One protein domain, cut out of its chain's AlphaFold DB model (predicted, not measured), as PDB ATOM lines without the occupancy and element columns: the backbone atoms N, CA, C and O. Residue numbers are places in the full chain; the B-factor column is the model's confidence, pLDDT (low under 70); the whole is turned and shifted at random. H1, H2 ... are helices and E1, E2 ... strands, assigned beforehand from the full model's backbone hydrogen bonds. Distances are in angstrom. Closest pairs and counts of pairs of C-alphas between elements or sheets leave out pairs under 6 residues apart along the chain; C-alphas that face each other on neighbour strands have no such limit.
ATOM      1  N   ILE A   8     -53.441  -8.989  43.622       46.94
ATOM      2  CA  ILE A   8     -53.021  -7.613  43.339       46.94
ATOM      3  C   ILE A   8     -52.755  -7.533  41.834       46.94
ATOM      4  O   ILE A   8     -51.875  -8.212  41.308       46.94
ATOM      5  N   CYS A   9     -53.549  -6.727  41.129       36.72
ATOM      6  CA  CYS A   9     -53.387  -6.487  39.697       36.72
ATOM      7  C   CYS A   9     -52.539  -5.226  39.494       36.72
ATOM      8  O   CYS A   9     -52.977  -4.127  39.834       36.72
ATOM      9  N   CYS A  10     -51.334  -5.373  38.939       40.44
ATOM     10  CA  CYS A  10     -50.495  -4.242  38.545       40.44
ATOM     11  C   CYS A  10     -50.457  -4.131  37.018       40.44
ATOM     12  O   CYS A  10     -50.033  -5.051  36.317       40.44
ATOM     13  N   ARG A  11     -50.861  -2.970  36.492       35.94
ATOM     14  CA  ARG A  11     -50.746  -2.644  35.067       35.94
ATOM     15  C   ARG A  11     -49.341  -2.099  34.810       35.94
ATOM     16  O   ARG A  11     -49.032  -0.989  35.227       35.94
ATOM     17  N   ILE A  12     -48.491  -2.879  34.150       47.91
ATOM     18  CA  ILE A  12     -47.178  -2.425  33.676       47.91
ATOM     19  C   ILE A  12     -47.150  -2.619  32.159       47.91
ATOM     20  O   ILE A  12     -47.532  -3.677  31.667       47.91
ATOM     21  N   SER A  13     -46.771  -1.556  31.447       42.12
ATOM     22  CA  SER A  13     -46.752  -1.448  29.983       42.12
ATOM     23  C   SER A  13     -45.823  -2.473  29.308       42.12
ATOM     24  O   SER A  13     -44.776  -2.815  29.857       42.12
ATOM     25  N   ASN A  14     -46.248  -2.910  28.115       45.69
ATOM     26  CA  ASN A  14     -45.681  -3.885  27.174       45.69
ATOM     27  C   ASN A  14     -44.170  -4.170  27.279       45.69
ATOM     28  O   ASN A  14     -43.346  -3.283  27.052       45.69
ATOM     29  N   ARG A  15     -43.823  -5.454  27.465       49.69
ATOM     30  CA  ARG A  15     -42.525  -6.043  27.090       49.69
ATOM     31  C   ARG A  15     -42.682  -7.480  26.587       49.69
ATOM     32  O   ARG A  15     -43.617  -8.174  26.973       49.69
ATOM     33  N   GLU A  16     -41.750  -7.868  25.720       49.22
ATOM     34  CA  GLU A  16     -41.587  -9.196  25.118       49.22
ATOM     35  C   GLU A  16     -41.339 -10.293  26.172       49.22
ATOM     36  O   GLU A  16     -40.818 -10.028  27.258       49.22
ATOM     37  N   MET A  17     -41.741 -11.531  25.857       45.75
ATOM     38  CA  MET A  17     -41.588 -12.700  26.732       45.75
ATOM     39  C   MET A  17     -40.114 -13.100  26.887       45.75
ATOM     40  O   MET A  17     -39.538 -13.727  26.003       45.75
ATOM     41  N   GLU A  18     -39.528 -12.794  28.042       50.91
ATOM     42  CA  GLU A  18     -38.231 -13.332  28.472       50.91
ATOM     43  C   GLU A  18     -38.357 -14.816  28.903       50.91
ATOM     44  O   GLU A  18     -39.343 -15.185  29.566       50.91
ATOM     45  N   PRO A  19     -37.379 -15.682  28.562       45.97
ATOM     46  CA  PRO A  19     -37.412 -17.118  28.847       45.97
ATOM     47  C   PRO A  19     -37.431 -17.438  30.354       45.97
ATOM     48  O   PRO A  19     -36.924 -16.687  31.185       45.97
ATOM     49  N   GLN A  20     -38.028 -18.581  30.719       49.34
ATOM     50  CA  GLN A  20     -38.091 -19.055  32.108       49.34
ATOM     51  C   GLN A  20     -36.697 -19.471  32.605       49.34
ATOM     52  O   GLN A  20     -36.265 -20.604  32.396       49.34
ATOM     53  N   GLU A  21     -35.992 -18.577  33.299       53.47
ATOM     54  CA  GLU A  21     -34.851 -18.985  34.119       53.47
ATOM     55  C   GLU A  21     -35.357 -19.837  35.299       53.47
ATOM     56  O   GLU A  21     -36.204 -19.409  36.085       53.47
ATOM     57  N   GLY A  22     -34.851 -21.070  35.415       48.03
ATOM     58  CA  GLY A  22     -35.101 -21.946  36.563       48.03
ATOM     59  C   GLY A  22     -34.574 -21.365  37.884       48.03
ATOM     60  O   GLY A  22     -33.972 -20.294  37.915       48.03
ATOM     61  N   ARG A  23     -34.792 -22.082  39.001       43.22
ATOM     62  CA  ARG A  23     -34.447 -21.635  40.370       43.22
ATOM     63  C   ARG A  23     -33.010 -21.085  40.476       43.22
ATOM     64  O   ARG A  23     -32.070 -21.850  40.676       43.22
ATOM     65  N   LYS A  24     -32.861 -19.758  40.473       43.41
ATOM     66  CA  LYS A  24     -31.770 -19.061  41.171       43.41
ATOM     67  C   LYS A  24     -32.206 -18.917  42.630       43.41
ATOM     68  O   LYS A  24     -33.355 -18.568  42.893       43.41
ATOM     69  N   GLY A  25     -31.339 -19.332  43.553       41.22
ATOM     70  CA  GLY A  25     -31.681 -19.622  44.948       41.22
ATOM     71  C   GLY A  25     -32.536 -18.547  45.619       41.22
ATOM     72  O   GLY A  25     -32.209 -17.368  45.569       41.22
ATOM     73  N   ILE A  26     -33.601 -18.972  46.299       52.19
ATOM     74  CA  ILE A  26     -34.207 -18.149  47.349       52.19
ATOM     75  C   ILE A  26     -33.287 -18.298  48.562       52.19
ATOM     76  O   ILE A  26     -33.343 -19.326  49.239       52.19
ATOM     77  N   PRO A  27     -32.340 -17.368  48.754       47.38
ATOM     78  CA  PRO A  27     -32.260 -16.720  50.061       47.38
ATOM     79  C   PRO A  27     -31.746 -15.266  50.005       47.38
ATOM     80  O   PRO A  27     -30.677 -14.976  49.480       47.38
ATOM     81  N   SER A  28     -32.405 -14.353  50.714       43.56
ATOM     82  CA  SER A  28     -31.995 -14.096  52.101       43.56
ATOM     83  C   SER A  28     -33.000 -13.185  52.807       43.56
ATOM     84  O   SER A  28     -33.784 -12.463  52.194       43.56
ATOM     85  N   LEU A  29     -32.991 -13.245  54.130       50.62
ATOM     86  CA  LEU A  29     -33.407 -12.153  54.998       50.62
ATOM     87  C   LEU A  29     -32.469 -10.953  54.716       50.62
ATOM     88  O   LEU A  29     -31.444 -10.809  55.368       50.62
ATOM     89  N   LEU A  30     -32.744 -10.186  53.650       48.22
ATOM     90  CA  LEU A  30     -31.809  -9.303  52.917       48.22
ATOM     91  C   LEU A  30     -31.331  -8.043  53.679       48.22
ATOM     92  O   LEU A  30     -31.504  -6.914  53.223       48.22
ATOM     93  N   SER A  31     -30.620  -8.219  54.788       49.25
ATOM     94  CA  SER A  31     -29.486  -7.354  55.115       49.25
ATOM     95  C   SER A  31     -28.376  -8.198  55.722       49.25
ATOM     96  O   SER A  31     -28.503  -8.738  56.819       49.25
ATOM     97  N   SER A  32     -27.278  -8.320  54.986       52.00
ATOM     98  CA  SER A  32     -26.068  -9.009  55.404       52.00
ATOM     99  C   SER A  32     -25.379  -8.245  56.537       52.00
ATOM    100  O   SER A  32     -24.598  -7.336  56.262       52.00
ATOM    101  N   GLN A  33     -25.668  -8.616  57.784       50.78
ATOM    102  CA  GLN A  33     -24.739  -8.570  58.921       50.78
ATOM    103  C   GLN A  33     -25.378  -9.316  60.109       50.78
ATOM    104  O   GLN A  33     -26.137  -8.739  60.879       50.78
ATOM    105  N   GLY A  34     -25.096 -10.620  60.226       59.59
ATOM    106  CA  GLY A  34     -25.539 -11.471  61.341       59.59
ATOM    107  C   GLY A  34     -26.179 -12.798  60.917       59.59
ATOM    108  O   GLY A  34     -26.548 -12.987  59.755       59.59
ATOM    109  N   GLU A  35     -26.298 -13.729  61.868       63.28
ATOM    110  CA  GLU A  35     -27.070 -14.962  61.682       63.28
ATOM    111  C   GLU A  35     -28.549 -14.632  61.445       63.28
ATOM    112  O   GLU A  35     -29.195 -13.936  62.224       63.28
ATOM    113  N   CYS A  36     -29.095 -15.155  60.352       71.88
ATOM    114  CA  CYS A  36     -30.478 -14.950  59.936       71.88
ATOM    115  C   CYS A  36     -31.404 -16.014  60.552       71.88
ATOM    116  O   CYS A  36     -32.104 -16.732  59.838       71.88
ATOM    117  N   ILE A  37     -31.359 -16.154  61.880       82.88
ATOM    118  CA  ILE A  37     -32.147 -17.132  62.639       82.88
ATOM    119  C   ILE A  37     -33.208 -16.377  63.437       82.88
ATOM    120  O   ILE A  37     -32.889 -15.579  64.316       82.88
ATOM    121  N   ALA A  38     -34.479 -16.631  63.127       86.50
ATOM    122  CA  ALA A  38     -35.584 -16.066  63.888       86.50
ATOM    123  C   ALA A  38     -35.591 -16.637  65.313       86.50
ATOM    124  O   ALA A  38     -35.514 -17.851  65.501       86.50
ATOM    125  N   THR A  39     -35.725 -15.774  66.320       88.50
ATOM    126  CA  THR A  39     -35.772 -16.201  67.729       88.50
ATOM    127  C   THR A  39     -37.124 -16.792  68.109       88.50
ATOM    128  O   THR A  39     -37.233 -17.493  69.114       88.50
ATOM    129  N   ASN A  40     -38.163 -16.511  67.320       88.94
ATOM    130  CA  ASN A  40     -39.490 -17.084  67.473       88.94
ATOM    131  C   ASN A  40     -40.320 -16.945  66.181       88.94
ATOM    132  O   ASN A  40     -39.912 -16.266  65.235       88.94
ATOM    133  N   ILE A  41     -41.503 -17.570  66.145       88.44
ATOM    134  CA  ILE A  41     -42.299 -17.660  64.916       88.44
ATOM    135  C   ILE A  41     -42.854 -16.309  64.448       88.44
ATOM    136  O   ILE A  41     -43.097 -16.137  63.255       88.44
ATOM    137  N   THR A  42     -43.089 -15.354  65.355       90.88
ATOM    138  CA  THR A  42     -43.764 -14.101  64.991       90.88
ATOM    139  C   THR A  42     -42.884 -13.225  64.111       90.88
ATOM    140  O   THR A  42     -43.403 -12.501  63.270       90.88
ATOM    141  N   GLN A  43     -41.558 -13.370  64.207       90.12
ATOM    142  CA  GLN A  43     -40.597 -12.714  63.311       90.12
ATOM    143  C   GLN A  43     -40.703 -13.192  61.853       90.12
ATOM    144  O   GLN A  43     -40.249 -12.502  60.941       90.12
ATOM    145  N   LEU A  44     -41.315 -14.359  61.621       90.56
ATOM    146  CA  LEU A  44     -41.552 -14.905  60.284       90.56
ATOM    147  C   LEU A  44     -42.887 -14.437  59.683       90.56
ATOM    148  O   LEU A  44     -43.135 -14.670  58.499       90.56
ATOM    149  N   ILE A  45     -43.747 -13.770  60.462       92.62
ATOM    150  CA  ILE A  45     -45.023 -13.251  59.966       92.62
ATOM    151  C   ILE A  45     -44.749 -12.121  58.972       92.62
ATOM    152  O   ILE A  45     -44.142 -11.102  59.281       92.62
ATOM    153  N   GLY A  46     -45.257 -12.296  57.758       88.88
ATOM    154  CA  GLY A  46     -45.369 -11.248  56.762       88.88
ATOM    155  C   GLY A  46     -44.623 -11.487  55.456       88.88
ATOM    156  O   GLY A  46     -45.130 -11.115  54.404       88.88
ATOM    157  N   TRP A  47     -43.473 -12.137  55.465       87.00
ATOM    158  CA  TRP A  47     -42.565 -12.243  54.315       87.00
ATOM    159  C   TRP A  47     -43.019 -13.265  53.255       87.00
ATOM    160  O   TRP A  47     -42.272 -14.142  52.834       87.00
ATOM    161  N   THR A  48     -44.277 -13.175  52.825       91.88
ATOM    162  CA  THR A  48     -44.909 -14.133  51.919       91.88
ATOM    163  C   THR A  48     -44.502 -13.895  50.466       91.88
ATOM    164  O   THR A  48     -44.439 -12.734  50.029       91.88
ATOM    165  N   PRO A  49     -44.278 -14.970  49.689       91.69
ATOM    166  CA  PRO A  49     -43.870 -14.866  48.295       91.69
ATOM    167  C   PRO A  49     -44.868 -14.106  47.415       91.69
ATOM    168  O   PRO A  49     -46.082 -14.127  47.640       91.69
ATOM    169  N   LEU A  50     -44.331 -13.497  46.361       91.81
ATOM    170  CA  LEU A  50     -45.079 -13.026  45.201       91.81
ATOM    171  C   LEU A  50     -44.827 -13.991  44.044       91.81
ATOM    172  O   LEU A  50     -43.676 -14.300  43.740       91.81
ATOM    173  N   ILE A  51     -45.892 -14.464  43.400       93.44
ATOM    174  CA  ILE A  51     -45.799 -15.370  42.249       93.44
ATOM    175  C   ILE A  51     -46.532 -14.753  41.067       93.44
ATOM    176  O   ILE A  51     -47.692 -14.359  41.179       93.44
ATOM    177  N   GLU A  52     -45.862 -14.690  39.921       95.50
ATOM    178  CA  GLU A  52     -46.489 -14.289  38.666       95.50
ATOM    179  C   GLU A  52     -47.300 -15.447  38.074       95.50
ATOM    180  O   GLU A  52     -46.788 -16.543  37.846       95.50
ATOM    181  N   LEU A  53     -48.582 -15.201  37.812       95.62
ATOM    182  CA  LEU A  53     -49.552 -16.195  37.357       95.62
ATOM    183  C   LEU A  53     -49.675 -16.185  35.824       95.62
ATOM    184  O   LEU A  53     -50.762 -15.984  35.282       95.62
ATOM    185  N   ARG A  54     -48.549 -16.401  35.127       94.81
ATOM    186  CA  ARG A  54     -48.444 -16.300  33.653       94.81
ATOM    187  C   ARG A  54     -49.458 -17.176  32.922       94.81
ATOM    188  O   ARG A  54     -50.227 -16.671  32.118       94.81
ATOM    189  N   ASN A  55     -49.532 -18.455  33.287       95.50
ATOM    190  CA  ASN A  55     -50.412 -19.418  32.618       95.50
ATOM    191  C   ASN A  55     -51.898 -19.025  32.704       95.50
ATOM    192  O   ASN A  55     -52.662 -19.309  31.788       95.50
ATOM    193  N   ILE A  56     -52.320 -18.392  33.807       95.06
ATOM    194  CA  ILE A  56     -53.698 -17.904  33.968       95.06
ATOM    195  C   ILE A  56     -53.907 -16.666  33.093       95.06
ATOM    196  O   ILE A  56     -54.895 -16.587  32.372       95.06
ATOM    197  N   ALA A  57     -52.953 -15.730  33.117       95.19
ATOM    198  CA  ALA A  57     -53.026 -14.517  32.313       95.19
ATOM    199  C   ALA A  57     -53.088 -14.818  30.805       95.19
ATOM    200  O   ALA A  57     -53.920 -14.244  30.109       95.19
ATOM    201  N   GLU A  58     -52.268 -15.748  30.314       94.94
ATOM    202  CA  GLU A  58     -52.260 -16.176  28.911       94.94
ATOM    203  C   GLU A  58     -53.569 -16.860  28.513       94.94
ATOM    204  O   GLU A  58     -54.173 -16.499  27.501       94.94
ATOM    205  N   LYS A  59     -54.037 -17.813  29.329       96.31
ATOM    206  CA  LYS A  59     -55.272 -18.560  29.068       96.31
ATOM    207  C   LYS A  59     -56.495 -17.644  28.967       96.31
ATOM    208  O   LYS A  59     -57.347 -17.868  28.112       96.31
ATOM    209  N   ASP A  60     -56.565 -16.628  29.823       95.88
ATOM    210  CA  ASP A  60     -57.724 -15.738  29.926       95.88
ATOM    211  C   ASP A  60     -57.547 -14.433  29.115       95.88
ATOM    212  O   ASP A  60     -58.383 -13.533  29.193       95.88
ATOM    213  N   GLY A  61     -56.468 -14.306  28.327       94.88
ATOM    214  CA  GLY A  61     -56.211 -13.139  27.472       94.88
ATOM    215  C   GLY A  61     -55.951 -11.837  28.242       94.88
ATOM    216  O   GLY A  61     -56.248 -10.745  27.754       94.88
ATOM    217  N   ILE A  62     -55.419 -11.927  29.464       94.75
ATOM    218  CA  ILE A  62     -55.166 -10.778  30.338       94.75
ATOM    219  C   ILE A  62     -53.901 -10.046  29.871       94.75
ATOM    220  O   ILE A  62     -52.783 -10.503  30.087       94.75
ATOM    221  N   GLY A  63     -54.061  -8.847  29.304       92.56
ATOM    222  CA  GLY A  63     -52.955  -7.974  28.870       92.56
ATOM    223  C   GLY A  63     -52.200  -7.258  30.004       92.56
ATOM    224  O   GLY A  63     -51.740  -6.134  29.820       92.56
ATOM    225  N   ALA A  64     -52.140  -7.845  31.202       93.44
ATOM    226  CA  ALA A  64     -51.490  -7.280  32.385       93.44
ATOM    227  C   ALA A  64     -50.800  -8.374  33.215       93.44
ATOM    228  O   ALA A  64     -51.169  -9.546  33.153       93.44
ATOM    229  N   ARG A  65     -49.819  -7.981  34.039       92.56
ATOM    230  CA  ARG A  65     -49.128  -8.906  34.946       92.56
ATOM    231  C   ARG A  65     -50.039  -9.263  36.115       92.56
ATOM    232  O   ARG A  65     -50.330  -8.426  36.971       92.56
ATOM    233  N   LEU A  66     -50.462 -10.520  36.161       94.38
ATOM    234  CA  LEU A  66     -51.219 -11.057  37.282       94.38
ATOM    235  C   LEU A  66     -50.254 -11.589  38.346       94.38
ATOM    236  O   LEU A  66     -49.554 -12.572  38.106       94.38
ATOM    237  N   ILE A  67     -50.222 -10.955  39.521       94.88
ATOM    238  CA  ILE A  67     -49.352 -11.349  40.636       94.88
ATOM    239  C   ILE A  67     -50.201 -11.834  41.818       94.88
ATOM    240  O   ILE A  67     -51.119 -11.154  42.279       94.88
ATOM    241  N   GLY A  68     -49.880 -13.020  42.333       94.06
ATOM    242  CA  GLY A  68     -50.457 -13.567  43.557       94.06
ATOM    243  C   GLY A  68     -49.559 -13.307  44.765       94.06
ATOM    244  O   GLY A  68     -48.394 -13.705  44.760       94.06
ATOM    245  N   LYS A  69     -50.108 -12.695  45.821       94.19
ATOM    246  CA  LYS A  69     -49.484 -12.635  47.153       94.19
ATOM    247  C   LYS A  69     -49.876 -13.886  47.935       94.19
ATOM    248  O   LYS A  69     -51.046 -14.081  48.261       94.19
ATOM    249  N   ILE A  70     -48.913 -14.764  48.208       94.69
ATOM    250  CA  ILE A  70     -49.200 -16.123  48.682       94.69
ATOM    251  C   ILE A  70     -49.272 -16.167  50.216       94.69
ATOM    252  O   ILE A  70     -48.402 -16.709  50.892       94.69
ATOM    253  N   GLU A  71     -50.340 -15.602  50.783       94.19
ATOM    254  CA  GLU A  71     -50.578 -15.564  52.237       94.19
ATOM    255  C   GLU A  71     -50.707 -16.923  52.957       94.19
ATOM    256  O   GLU A  71     -50.497 -16.959  54.166       94.19
ATOM    257  N   PRO A  72     -50.979 -18.064  52.296       93.75
ATOM    258  CA  PRO A  72     -50.847 -19.364  52.955       93.75
ATOM    259  C   PRO A  72     -49.421 -19.717  53.413       93.75
ATOM    260  O   PRO A  72     -49.268 -20.675  54.154       93.75
ATOM    261  N   TYR A  73     -48.389 -18.967  53.001       93.25
ATOM    262  CA  TYR A  73     -47.008 -19.134  53.489       93.25
ATOM    263  C   TYR A  73     -46.722 -18.386  54.799       93.25
ATOM    264  O   TYR A  73     -45.585 -18.371  55.262       93.25
ATOM    265  N   GLN A  74     -47.730 -17.755  55.402       94.31
ATOM    266  CA  GLN A  74     -47.615 -17.310  56.788       94.31
ATOM    267  C   GLN A  74     -47.399 -18.525  57.711       94.31
ATOM    268  O   GLN A  74     -47.857 -19.620  57.372       94.31
TER     269      GLN A  74
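What this domain is: This is residues 8 to 74 of the 199 residues of the protein "PALP domain-containing protein" of Aegilops tauschii subsp. strangulata (UniProt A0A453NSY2). With little regular structure, the printed part is an open loop: residues 11 to 40 arc away from a small sheet of short strands, 15 to 27 and 30 to 35 standing free, with H2 and H1 toward opposite ends. The 67 residues include E1, H1, E2, H2, E3 in turn, a mixed class holding only 21 residues; the antiparallel sheet runs E1, E3, E2. It is only just loose, close to extended, radius of gyration of the C-alphas 16.0 A, spanning 45 by 23 by 19 A.

How they stand to each other: E1, residues 8 to 10, is antiparallel to E3, residues 65 to 69, with N 8 and O 67 at 3.4 A, within hydrogen-bond range. H1, residues 41 to 44, too short for an O i to N i+4 pair, is not on the sheet. E2, residues 50 to 52, is antiparallel to E3, with N 51 and O 68 at 2.9 A. E1, H1, E2 form a split strand-helix-strand unit, E3 between its same-way strands, with a right-handed crossover. H2, residues 54 to 59, with every O i to N i+4 pair within hydrogen-bond range, only grazes the sheet; its closest C-alpha pair with E3 is Ala 57 and Leu 66, 6.3 A.

Where its parts are: E1, 6.4 A, begins at C-alpha 8 (-53.021, -7.613, 43.339); E3, 12.8 A, ends at C-alpha 69 (-49.484, -12.635, 47.153).

The domain as a whole: The printed part has no cut. E1 to H1 is a long link. Residues 8 to 35 have pLDDT under 70.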